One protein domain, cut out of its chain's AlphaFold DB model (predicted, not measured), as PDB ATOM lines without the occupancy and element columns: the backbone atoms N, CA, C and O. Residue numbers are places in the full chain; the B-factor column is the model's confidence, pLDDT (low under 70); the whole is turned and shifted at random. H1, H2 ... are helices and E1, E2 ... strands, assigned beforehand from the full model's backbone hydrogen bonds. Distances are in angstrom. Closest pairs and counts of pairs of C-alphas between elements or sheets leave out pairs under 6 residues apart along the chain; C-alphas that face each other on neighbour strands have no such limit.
ATOM      1  N   VAL A  20     -15.501  29.773  11.565       91.06
ATOM      2  CA  VAL A  20     -16.323  29.949  12.763       91.06
ATOM      3  C   VAL A  20     -17.060  31.269  12.628       91.06
ATOM      4  O   VAL A  20     -16.461  32.342  12.670       91.06
ATOM      5  N   VAL A  21     -18.381  31.188  12.486       91.56
ATOM      6  CA  VAL A  21     -19.235  32.375  12.444       91.56
ATOM      7  C   VAL A  21     -19.452  32.862  13.873       91.56
ATOM      8  O   VAL A  21     -20.163  32.233  14.653       91.56
ATOM      9  N   TYR A  22     -18.825  33.984  14.215       93.62
ATOM     10  CA  TYR A  22     -19.033  34.660  15.491       93.62
ATOM     11  C   TYR A  22     -20.166  35.679  15.360       93.62
ATOM     12  O   TYR A  22     -20.080  36.600  14.550       93.62
ATOM     13  N   GLU A  23     -21.209  35.538  16.179       96.06
ATOM     14  CA  GLU A  23     -22.314  36.506  16.230       96.06
ATOM     15  C   GLU A  23     -21.849  37.862  16.788       96.06
ATOM     16  O   GLU A  23     -22.237  38.919  16.289       96.06
ATOM     17  N   ASP A  24     -20.963  37.837  17.789       96.88
ATOM     18  CA  ASP A  24     -20.386  39.030  18.408       96.88
ATOM     19  C   ASP A  24     -19.025  39.392  17.795       96.88
ATOM     20  O   ASP A  24     -17.952  39.015  18.277       96.88
ATOM     21  N   VAL A  25     -19.072  40.185  16.726       94.75
ATOM     22  CA  VAL A  25     -17.870  40.699  16.056       94.75
ATOM     23  C   VAL A  25     -17.050  41.605  16.982       94.75
ATOM     24  O   VAL A  25     -15.819  41.599  16.914       94.75
ATOM     25  N   GLN A  26     -17.695  42.371  17.870       96.81
ATOM     26  CA  GLN A  26     -16.983  43.268  18.786       96.81
ATOM     27  C   GLN A  26     -16.197  42.473  19.834       96.81
ATOM     28  O   GLN A  26     -15.036  42.792  20.098       96.81
ATOM     29  N   GLY A  27     -16.782  41.397  20.363       97.38
ATOM     30  CA  GLY A  27     -16.123  40.460  21.272       97.38
ATOM     31  C   GLY A  27     -14.897  39.785  20.654       97.38
ATOM     32  O   GLY A  27     -13.864  39.655  21.323       97.38
ATOM     33  N   VAL A  28     -14.950  39.434  19.363       96.00
ATOM     34  CA  VAL A  28     -13.780  38.923  18.625       96.00
ATOM     35  C   VAL A  28     -12.681  39.981  18.549       96.00
ATOM     36  O   VAL A  28     -11.535  39.694  18.896       96.00
ATOM     37  N   GLN A  29     -13.009  41.217  18.160       96.12
ATOM     38  CA  GLN A  29     -12.016  42.296  18.066       96.12
ATOM     39  C   GLN A  29     -11.387  42.628  19.425       96.12
ATOM     40  O   GLN A  29     -10.169  42.793  19.520       96.12
ATOM     41  N   ALA A  30     -12.186  42.655  20.494       97.94
ATOM     42  CA  ALA A  30     -11.693  42.857  21.853       97.94
ATOM     43  C   ALA A  30     -10.743  41.728  22.288       97.94
ATOM     44  O   ALA A  30      -9.671  41.990  22.843       97.94
ATOM     45  N   SER A  31     -11.101  40.476  21.991       97.50
ATOM     46  CA  SER A  31     -10.268  39.299  22.259       97.50
ATOM     47  C   SER A  31      -8.945  39.348  21.492       97.50
ATOM     48  O   SER A  31      -7.884  39.157  22.090       97.50
ATOM     49  N   LEU A  32      -8.974  39.682  20.198       96.00
ATOM     50  CA  LEU A  32      -7.777  39.831  19.365       96.00
ATOM     51  C   LEU A  32      -6.851  40.939  19.885       96.00
ATOM     52  O   LEU A  32      -5.656  40.706  20.067       96.00
ATOM     53  N   ALA A  33      -7.401  42.117  20.197       97.38
ATOM     54  CA  ALA A  33      -6.635  43.242  20.731       97.38
ATOM     55  C   ALA A  33      -5.980  42.921  22.084       97.38
ATOM     56  O   ALA A  33      -4.902  43.431  22.398       97.38
ATOM     57  N   LYS A  34      -6.620  42.069  22.897       98.25
ATOM     58  CA  LYS A  34      -6.036  41.554  24.138       98.25
ATOM     59  C   LYS A  34      -4.882  40.595  23.848       98.25
ATOM     60  O   LYS A  34      -3.802  40.786  24.401       98.25
ATOM     61  N   LEU A  35      -5.083  39.601  22.978       97.31
ATOM     62  CA  LEU A  35      -4.070  38.591  22.644       97.31
ATOM     63  C   LEU A  35      -2.793  39.208  22.056       97.31
ATOM     64  O   LEU A  35      -1.700  38.795  22.428       97.31
ATOM     65  N   GLN A  36      -2.914  40.242  21.218       96.00
ATOM     66  CA  GLN A  36      -1.769  40.950  20.623       96.00
ATOM     67  C   GLN A  36      -0.831  41.611  21.648       96.00
ATOM     68  O   GLN A  36       0.314  41.910  21.322       96.00
ATOM     69  N   LYS A  37      -1.308  41.865  22.872       97.38
ATOM     70  CA  LYS A  37      -0.533  42.509  23.946       97.38
ATOM     71  C   LYS A  37       0.063  41.513  24.940       97.38
ATOM     72  O   LYS A  37       0.831  41.919  25.808       97.38
ATOM     73  N   LEU A  38      -0.330  40.241  24.866       97.81
ATOM     74  CA  LEU A  38       0.177  39.208  25.761       97.81
ATOM     75  C   LEU A  38       1.564  38.734  25.309       97.81
ATOM     76  O   LEU A  38       1.883  38.796  24.120       97.81
ATOM     77  N   PRO A  39       2.402  38.256  26.245       97.56
ATOM     78  CA  PRO A  39       3.682  37.671  25.886       97.56
ATOM     79  C   PRO A  39       3.486  36.447  24.975       97.56
ATOM     80  O   PRO A  39       2.497  35.720  25.117       97.56
ATOM     81  N   PRO A  40       4.428  36.188  24.054       96.25
ATOM     82  CA  PRO A  40       4.375  34.999  23.217       96.25
ATOM     83  C   PRO A  40       4.583  33.732  24.057       96.25
ATOM     84  O   PRO A  40       5.303  33.747  25.054       96.25
ATOM     85  N   LEU A  41       3.995  32.617  23.616       96.25
ATOM     86  CA  LEU A  41       4.168  31.311  24.270       96.25
ATOM     87  C   LEU A  41       5.553  30.697  24.029       96.25
ATOM     88  O   LEU A  41       6.010  29.889  24.830       96.25
ATOM     89  N   VAL A  42       6.197  31.058  22.917       97.44
ATOM     90  CA  VAL A  42       7.518  30.560  22.520       97.44
ATOM     91  C   VAL A  42       8.363  31.683  21.933       97.44
ATOM     92  O   VAL A  42       7.858  32.677  21.407       97.44
ATOM     93  N   THR A  43       9.670  31.499  21.983       97.50
ATOM     94  CA  THR A  43      10.673  32.411  21.441       97.50
ATOM     95  C   THR A  43      11.080  32.020  20.019       97.50
ATOM     96  O   THR A  43      10.983  30.866  19.592       97.50
ATOM     97  N   THR A  44      11.631  32.974  19.270       97.44
ATOM     98  CA  THR A  44      12.194  32.716  17.934       97.44
ATOM     99  C   THR A  44      13.349  31.711  17.972       97.44
ATOM    100  O   THR A  44      13.512  30.916  17.042       97.44
ATOM    101  N   GLN A  45      14.123  31.695  19.062       98.19
ATOM    102  CA  GLN A  45      15.235  30.772  19.256       98.19
ATOM    103  C   GLN A  45      14.763  29.322  19.418       98.19
ATOM    104  O   GLN A  45      15.372  28.412  18.848       98.19
ATOM    105  N   GLU A  46      13.668  29.086  20.141       98.12
ATOM    106  CA  GLU A  46      13.064  27.753  20.261       98.12
ATOM    107  C   GLU A  46      12.564  27.249  18.902       98.12
ATOM    108  O   GLU A  46      12.852  26.110  18.529       98.12
ATOM    109  N   ILE A  47      11.926  28.115  18.104       98.31
ATOM    110  CA  ILE A  47      11.475  27.785  16.742       98.31
ATOM    111  C   ILE A  47      12.667  27.414  15.848       98.31
ATOM    112  O   ILE A  47      12.650  26.383  15.168       98.31
ATOM    113  N   ALA A  48      13.731  28.222  15.857       98.38
ATOM    114  CA  ALA A  48      14.945  27.948  15.088       98.38
ATOM    115  C   ALA A  48      15.615  26.631  15.520       98.38
ATOM    116  O   ALA A  48      16.097  25.859  14.682       98.38
ATOM    117  N   THR A  49      15.595  26.343  16.822       98.44
ATOM    118  CA  THR A  49      16.134  25.106  17.398       98.44
ATOM    119  C   THR A  49      15.318  23.893  16.952       98.44
ATOM    120  O   THR A  49      15.896  22.920  16.461       98.44
ATOM    121  N   LEU A  50      13.983  23.962  17.016       98.38
ATOM    122  CA  LEU A  50      13.100  22.910  16.509       98.38
ATOM    123  C   LEU A  50      13.313  22.680  15.009       98.38
ATOM    124  O   LEU A  50      13.467  21.538  14.582       98.38
ATOM    125  N   LYS A  51      13.413  23.747  14.206       98.44
ATOM    126  CA  LYS A  51      13.689  23.651  12.762       98.44
ATOM    127  C   LYS A  51      14.999  22.909  12.474       98.44
ATOM    128  O   LYS A  51      15.047  22.073  11.571       98.44
ATOM    129  N   LYS A  52      16.058  23.165  13.252       98.38
ATOM    130  CA  LYS A  52      17.335  22.437  13.143       98.38
ATOM    131  C   LYS A  52      17.179  20.956  13.508       98.38
ATOM    132  O   LYS A  52      17.729  20.103  12.814       98.38
ATOM    133  N   SER A  53      16.412  20.645  14.548       98.38
ATOM    134  CA  SER A  53      16.104  19.263  14.934       98.38
ATOM    135  C   SER A  53      15.308  18.528  13.849       98.38
ATOM    136  O   SER A  53      15.672  17.415  13.474       98.38
ATOM    137  N   LEU A  54      14.295  19.169  13.260       98.56
ATOM    138  CA  LEU A  54      13.504  18.609  12.158       98.56
ATOM    139  C   LEU A  54      14.323  18.420  10.874       98.56
ATOM    140  O   LEU A  54      14.114  17.446  10.157       98.56
ATOM    141  N   LYS A  55      15.321  19.275  10.610       98.62
ATOM    142  CA  LYS A  55      16.295  19.032   9.533       98.62
ATOM    143  C   LYS A  55      17.022  17.697   9.727       98.62
ATOM    144  O   LYS A  55      17.205  16.965   8.760       98.62
ATOM    145  N   ASN A  56      17.439  17.365  10.950       98.44
ATOM    146  CA  ASN A  56      18.096  16.080  11.215       98.44
ATOM    147  C   ASN A  56      17.148  14.899  10.984       98.44
ATOM    148  O   ASN A  56      17.580  13.889  10.438       98.44
ATOM    149  N   VAL A  57      15.870  15.048  11.337       98.38
ATOM    150  CA  VAL A  57      14.834  14.040  11.068       98.38
ATOM    151  C   VAL A  57      14.678  13.815   9.565       98.38
ATOM    152  O   VAL A  57      14.751  12.681   9.107       98.38
ATOM    153  N   ALA A  58      14.557  14.889   8.780       98.38
ATOM    154  CA  ALA A  58      14.439  14.804   7.323       98.38
ATOM    155  C   ALA A  58      15.659  14.142   6.653       98.38
ATOM    156  O   ALA A  58      15.534  13.545   5.590       98.38
ATOM    157  N   LEU A  59      16.837  14.226   7.281       98.19
ATOM    158  CA  LEU A  59      18.068  13.570   6.831       98.19
ATOM    159  C   LEU A  59      18.236  12.138   7.377       98.19
ATOM    160  O   LEU A  59      19.313  11.566   7.224       98.19
ATOM    161  N   GLY A  60      17.232  11.581   8.062       97.31
ATOM    162  CA  GLY A  60      17.287  10.239   8.653       97.31
ATOM    163  C   GLY A  60      18.199  10.115   9.880       97.31
ATOM    164  O   GLY A  60      18.559   9.012  10.270       97.31
ATOM    165  N   LYS A  61      18.596  11.236  10.496       97.88
ATOM    166  CA  LYS A  61      19.522  11.280  11.648       97.88
ATOM    167  C   LYS A  61      18.817  11.342  13.005       97.88
ATOM    168  O   LYS A  61      19.487  11.345  14.033       97.88
ATOM    169  N   ALA A  62      17.494  11.467  13.016       98.25
ATOM    170  CA  ALA A  62      16.659  11.493  14.211       98.25
ATOM    171  C   ALA A  62      15.231  11.045  13.860       98.25
ATOM    172  O   ALA A  62      14.853  11.039  12.690       98.25
ATOM    173  N   PHE A  63      14.431  10.727  14.873       98.19
ATOM    174  CA  PHE A  63      13.019  10.368  14.744       98.19
ATOM    175  C   PHE A  63      12.124  11.419  15.418       98.19
ATOM    176  O   PHE A  63      12.538  12.030  16.402       98.19
ATOM    177  N   VAL A  64      10.902  11.643  14.924       98.31
ATOM    178  CA  VAL A  64       9.915  12.520  15.589       98.31
ATOM    179  C   VAL A  64       8.918  11.672  16.354       98.31
ATOM    180  O   VAL A  64       8.236  10.835  15.774       98.31
ATOM    181  N   LEU A  65       8.786  11.951  17.646       98.44
ATOM    182  CA  LEU A  65       7.664  11.503  18.454       98.44
ATOM    183  C   LEU A  65       6.762  12.705  18.723       98.44
ATOM    184  O   LEU A  65       7.127  13.592  19.499       98.44
ATOM    185  N   GLN A  66       5.587  12.713  18.097       98.25
ATOM    186  CA  GLN A  66       4.542  13.689  18.375       98.25
ATOM    187  C   GLN A  66       3.344  13.006  19.032       98.25
ATOM    188  O   GLN A  66       2.834  12.022  18.504       98.25
ATOM    189  N   GLY A  67       2.890  13.519  20.174       96.12
ATOM    190  CA  GLY A  67       1.791  12.913  20.928       96.12
ATOM    191  C   GLY A  67       1.136  13.877  21.910       96.12
ATOM    192  O   GLY A  67       1.723  14.890  22.280       96.12
ATOM    193  N   GLY A  68      -0.095  13.577  22.307       92.69
ATOM    194  CA  GLY A  68      -0.891  14.380  23.235       92.69
ATOM    195  C   GLY A  68      -2.375  14.290  22.902       92.69
ATOM    196  O   GLY A  68      -2.800  13.358  22.214       92.69
ATOM    197  N   ASP A  69      -3.148  15.260  23.375       87.81
ATOM    198  CA  ASP A  69      -4.605  15.213  23.282       87.81
ATOM    199  C   ASP A  69      -5.100  15.387  21.835       87.81
ATOM    200  O   ASP A  69      -4.484  16.060  20.994       87.81
ATOM    201  N   CYS A  70      -6.249  14.774  21.539       90.00
ATOM    202  CA  CYS A  70      -6.969  15.027  20.290       90.00
ATOM    203  C   CYS A  70      -7.480  16.477  20.272       90.00
ATOM    204  O   CYS A  70      -7.182  17.231  19.344       90.00
ATOM    205  N   ALA A  71      -8.153  16.859  21.359       89.06
ATOM    206  CA  ALA A  71      -8.565  18.212  21.693       89.06
ATOM    207  C   ALA A  71      -8.321  18.433  23.193       89.06
ATOM    208  O   ALA A  71      -8.716  17.598  24.008       89.06
ATOM    209  N   GLU A  72      -7.661  19.531  23.550       89.00
ATOM    210  CA  GLU A  72      -7.499  19.939  24.942       89.00
ATOM    211  C   GLU A  72      -8.829  20.471  25.491       89.00
ATOM    212  O   GLU A  72      -9.578  21.165  24.803       89.00
ATOM    213  N   LEU A  73      -9.109  20.151  26.754       90.00
ATOM    214  CA  LEU A  73     -10.211  20.725  27.522       90.00
ATOM    215  C   LEU A  73      -9.633  21.687  28.556       90.00
ATOM    216  O   LEU A  73      -8.583  21.404  29.133       90.00
ATOM    217  N   PHE A  74     -10.324  22.794  28.831       91.19
ATOM    218  CA  PHE A  74      -9.865  23.764  29.832       91.19
ATOM    219  C   PHE A  74      -9.718  23.134  31.223       91.19
ATOM    220  O   PHE A  74      -8.743  23.406  31.916       91.19
ATOM    221  N   ASP A  75     -10.601  22.201  31.582       88.81
ATOM    222  CA  ASP A  75     -10.529  21.465  32.852       88.81
ATOM    223  C   ASP A  75      -9.271  20.582  32.959       88.81
ATOM    224  O   ASP A  75      -8.826  20.232  34.055       88.81
ATOM    225  N   TYR A  76      -8.665  20.221  31.822       82.06
ATOM    226  CA  TYR A  76      -7.444  19.411  31.760       82.06
ATOM    227  C   TYR A  76      -6.171  20.266  31.771       82.06
ATOM    228  O   TYR A  76      -5.065  19.721  31.787       82.06
ATOM    229  N   CYS A  77      -6.298  21.596  31.810       86.69
ATOM    230  CA  CYS A  77      -5.185  22.524  32.000       86.69
ATOM    231  C   CYS A  77      -4.799  22.628  33.485       86.69
ATOM    232  O   CYS A  77      -4.725  23.717  34.051       86.69
ATOM    233  N   ASN A  78      -4.553  21.482  34.119       92.69
ATOM    234  CA  ASN A  78      -4.089  21.378  35.498       92.69
ATOM    235  C   ASN A  78      -2.756  20.620  35.566       92.69
ATOM    236  O   ASN A  78      -2.377  19.906  34.633       92.69
ATOM    237  N   GLN A  79      -2.039  20.799  36.674       94.75
ATOM    238  CA  GLN A  79      -0.687  20.274  36.841       94.75
ATOM    239  C   GLN A  79      -0.622  18.752  36.655       94.75
ATOM    240  O   GLN A  79       0.208  18.280  35.880       94.75
ATOM    241  N   ASP A  80      -1.517  17.995  37.294       95.12
ATOM    242  CA  ASP A  80      -1.484  16.528  37.278       95.12
ATOM    243  C   ASP A  80      -1.636  15.968  35.859       95.12
ATOM    244  O   ASP A  80      -0.868  15.100  35.433       95.12
ATOM    245  N   MET A  81      -2.582  16.512  35.089       93.00
ATOM    246  CA  MET A  81      -2.810  16.092  33.704       93.00
ATOM    247  C   MET A  81      -1.649  16.475  32.785       93.00
ATOM    248  O   MET A  81      -1.258  15.693  31.912       93.00
ATOM    249  N   ILE A  82      -1.070  17.663  32.966       93.88
ATOM    250  CA  ILE A  82       0.095  18.107  32.190       93.88
ATOM    251  C   ILE A  82       1.300  17.211  32.494       93.88
ATOM    252  O   ILE A  82       1.959  16.727  31.571       93.88
ATOM    253  N   GLU A  83       1.561  16.928  33.770       95.81
ATOM    254  CA  GLU A  83       2.640  16.036  34.183       95.81
ATOM    255  C   GLU A  83       2.464  14.624  33.626       95.81
ATOM    256  O   GLU A  83       3.427  14.047  33.122       95.81
ATOM    257  N   ALA A  84       1.254  14.066  33.694       95.06
ATOM    258  CA  ALA A  84       0.960  12.745  33.150       95.06
ATOM    259  C   ALA A  84       1.261  12.678  31.642       95.06
ATOM    260  O   ALA A  84       1.926  11.743  31.185       95.06
ATOM    261  N   LYS A  85       0.864  13.706  30.880       94.81
ATOM    262  CA  LYS A  85       1.148  13.817  29.439       94.81
ATOM    263  C   LYS A  85       2.646  13.879  29.144       94.81
ATOM    264  O   LYS A  85       3.139  13.154  28.277       94.81
ATOM    265  N   VAL A  86       3.389  14.705  29.882       96.38
ATOM    266  CA  VAL A  86       4.846  14.822  29.711       96.38
ATOM    267  C   VAL A  86       5.545  13.510  30.085       96.38
ATOM    268  O   VAL A  86       6.406  13.050  29.334       96.38
ATOM    269  N   LYS A  87       5.148  12.864  31.191       97.31
ATOM    270  CA  LYS A  87       5.683  11.561  31.626       97.31
ATOM    271  C   LYS A  87       5.490  10.499  30.544       97.31
ATOM    272  O   LYS A  87       6.458   9.832  30.182       97.31
ATOM    273  N   LEU A  88       4.288  10.398  29.977       97.25
ATOM    274  CA  LEU A  88       3.990   9.454  28.899       97.25
ATOM    275  C   LEU A  88       4.866   9.702  27.660       97.25
ATOM    276  O   LEU A  88       5.478   8.771  27.135       97.25
ATOM    277  N   LEU A  89       4.990  10.961  27.225       98.00
ATOM    278  CA  LEU A  89       5.817  11.323  26.069       98.00
ATOM    279  C   LEU A  89       7.297  10.960  26.287       98.00
ATOM    280  O   LEU A  89       7.963  10.466  25.375       98.00
ATOM    281  N   LEU A  90       7.818  11.176  27.499       97.94
ATOM    282  CA  LEU A  90       9.191  10.814  27.858       97.94
ATOM    283  C   LEU A  90       9.399   9.294  27.902       97.94
ATOM    284  O   LEU A  90      10.411   8.812  27.391       97.94
ATOM    285  N   GLN A  91       8.443   8.533  28.444       98.12
ATOM    286  CA  GLN A  91       8.497   7.066  28.480       98.12
ATOM    287  C   GLN A  91       8.521   6.466  27.070       98.12
ATOM    288  O   GLN A  91       9.387   5.648  26.759       98.12
ATOM    289  N   MET A  92       7.629   6.918  26.186       98.06
ATOM    290  CA  MET A  92       7.619   6.487  24.786       98.06
ATOM    291  C   MET A  92       8.923   6.860  24.069       98.06
ATOM    292  O   MET A  92       9.479   6.052  23.325       98.06
ATOM    293  N   SER A  93       9.446   8.066  24.319       97.88
ATOM    294  CA  SER A  93      10.716   8.505  23.740       97.88
ATOM    295  C   SER A  93      11.870   7.596  24.143       97.88
ATOM    296  O   SER A  93      12.735   7.343  23.309       97.88
ATOM    297  N   LEU A  94      11.903   7.119  25.390       97.50
ATOM    298  CA  LEU A  94      12.941   6.204  25.856       97.50
ATOM    299  C   LEU A  94      12.901   4.897  25.057       97.50
ATOM    300  O   LEU A  94      13.922   4.493  24.510       97.50
ATOM    301  N   VAL A  95      11.720   4.288  24.919       97.81
ATOM    302  CA  VAL A  95      11.535   3.051  24.140       97.81
ATOM    303  C   VAL A  95      12.005   3.225  22.692       97.81
ATOM    304  O   VAL A  95      12.728   2.375  22.177       97.81
ATOM    305  N   LEU A  96      11.656   4.343  22.046       97.38
ATOM    306  CA  LEU A  96      12.065   4.629  20.667       97.38
ATOM    307  C   LEU A  96      13.575   4.840  20.520       97.38
ATOM    308  O   LEU A  96      14.154   4.353  19.554       97.38
ATOM    309  N   ILE A  97      14.219   5.525  21.470       97.44
ATOM    310  CA  ILE A  97      15.677   5.717  21.451       97.44
ATOM    311  C   ILE A  97      16.388   4.361  21.499       97.44
ATOM    312  O   ILE A  97      17.292   4.125  20.702       97.44
ATOM    313  N   TRP A  98      15.954   3.463  22.389       96.38
ATOM    314  CA  TRP A  98      16.531   2.122  22.504       96.38
ATOM    315  C   TRP A  98      16.255   1.254  21.274       96.38
ATOM    316  O   TRP A  98      17.164   0.595  20.781       96.38
ATOM    317  N   GLY A  99      15.021   1.263  20.759       96.12
ATOM    318  CA  GLY A  99      14.627   0.412  19.634       96.12
ATOM    319  C   GLY A  99      15.192   0.855  18.283       96.12
ATOM    320  O   GLY A  99      15.558   0.015  17.467       96.12
ATOM    321  N   ALA A 100      15.280   2.165  18.040       93.62
ATOM    322  CA  ALA A 100      15.753   2.720  16.771       93.62
ATOM    323  C   ALA A 100      17.243   3.102  16.785       93.62
ATOM    324  O   ALA A 100      17.788   3.451  15.739       93.62
ATOM    325  N   ASN A 101      17.896   3.065  17.955       95.50
ATOM    326  CA  ASN A 101      19.278   3.510  18.166       95.50
ATOM    327  C   ASN A 101      19.554   4.904  17.566       95.50
ATOM    328  O   ASN A 101      20.577   5.143  16.920       95.50
ATOM    329  N   MET A 102      18.601   5.825  17.734       95.62
ATOM    330  CA  MET A 102      18.681   7.167  17.163       95.62
ATOM    331  C   MET A 102      18.057   8.229  18.079       95.62
ATOM    332  O   MET A 102      17.167   7.921  18.875       95.62
ATOM    333  N   PRO A 103      18.483   9.501  17.969       97.38
ATOM    334  CA  PRO A 103      17.878  10.597  18.719       97.38
ATOM    335  C   PRO A 103      16.387  10.770  18.404       97.38
ATOM    336  O   PRO A 103      15.974  10.643  17.252       97.38
ATOM    337  N   VAL A 104      15.594  11.156  19.410       98.31
ATOM    338  CA  VAL A 104      14.158  11.447  19.257       98.31
ATOM    339  C   VAL A 104      13.860  12.918  19.553       98.31
ATOM    340  O   VAL A 104      14.169  13.428  20.636       98.31
ATOM    341  N   VAL A 105      13.214  13.589  18.597       98.31
ATOM    342  CA  VAL A 105      12.619  14.923  18.730       98.31
ATOM    343  C   VAL A 105      11.204  14.761  19.281       98.31
ATOM    344  O   VAL A 105      10.352  14.149  18.645       98.31
ATOM    345  N   ARG A 106      10.966  15.294  20.479       98.19
ATOM    346  CA  ARG A 106       9.699  15.174  21.213       98.19
ATOM    347  C   ARG A 106       8.839  16.413  20.980       98.19
ATOM    348  O   ARG A 106       9.298  17.519  21.250       98.19
ATOM    349  N   ILE A 107       7.610  16.226  20.506       98.06
ATOM    350  CA  ILE A 107       6.641  17.301  20.259       98.06
ATOM    351  C   ILE A 107       5.332  16.950  20.970       98.06
ATOM    352  O   ILE A 107       4.677  15.966  20.638       98.06
ATOM    353  N   ALA A 108       4.935  17.752  21.953       96.94
ATOM    354  CA  ALA A 108       3.660  17.562  22.631       96.94
ATOM    355  C   ALA A 108       2.529  18.286  21.880       96.94
ATOM    356  O   ALA A 108       2.706  19.423  21.444       96.94
TER     357      ALA A 108
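What this domain is: This is residues 20 to 108 of the 116 residues of the protein "Phospho-2-dehydro-3-deoxyheptonate aldolase" of Aspergillus rambellii (UniProt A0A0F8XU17). Look first at the pair of strands E1 and E2, which lie side by side as a small sheet between two helices: H3 packs along one face, and residues 50 to 58 of H2 pack on the other. From this small body residues 20 to 49 stick out as a long arm that holds H1 and, with residues 44 to 49, part of H2. You have 89 printed residues, in the order H1, H2, E1, H3, E2; the sheet E1, E2 is parallel and the class is mostly helix. The whole is only just loose, close to extended, with a radius of gyration of the C-alphas of 18.0 A and spans of 54 by 29 by 24 A.

Where its parts are: Find C-alpha 63 at (13.019, 10.368, 14.744); from there E1 runs over residues 63 to 68, 16.8 A. E2 is residues 104 to 108 and ends at C-alpha 108, (3.660, 17.562, 22.631). H3, residues 79 to 100, is the longest helix at 31.3 A. H2 is residues 44 to 58, 20.9 A. H1, residues 25 to 35, begins at (-17.870, 40.699, 16.056) and is 15.4 A long.

How they stand to each other: E1 and E2 are parallel neighbours at 20 degrees; look for N 105 and O 63 at 2.8 A and N 65 and O 105 at 2.9 A. E1, H3 and E2 make a strand-helix-strand unit, two parallel neighbour strands with a helix between them in the chain, and its crossover is right-handed. The closest C-alphas of H3 and E2 are those of Ile 97 and Val 104, 6.3 A. Those of H2 and E1 are Val 57 and Phe 63, 5.5 A. H2 and H3 are apart, and H1 is apart from H2, H3, E1 and E2. In H1, H2 and H3 every O i to N i+4 pair is within hydrogen-bond range.

The domain as a whole: The C-alphas of Gln 26 and Asn 101 are the two farthest apart, 53.8 A. Residues 70 to 81, of which 79 to 81 belong to H3, also stand free. The printed part has no cut, and no link is long. Mean pLDDT of the printed part is 96.0, and no printed residue is under 70.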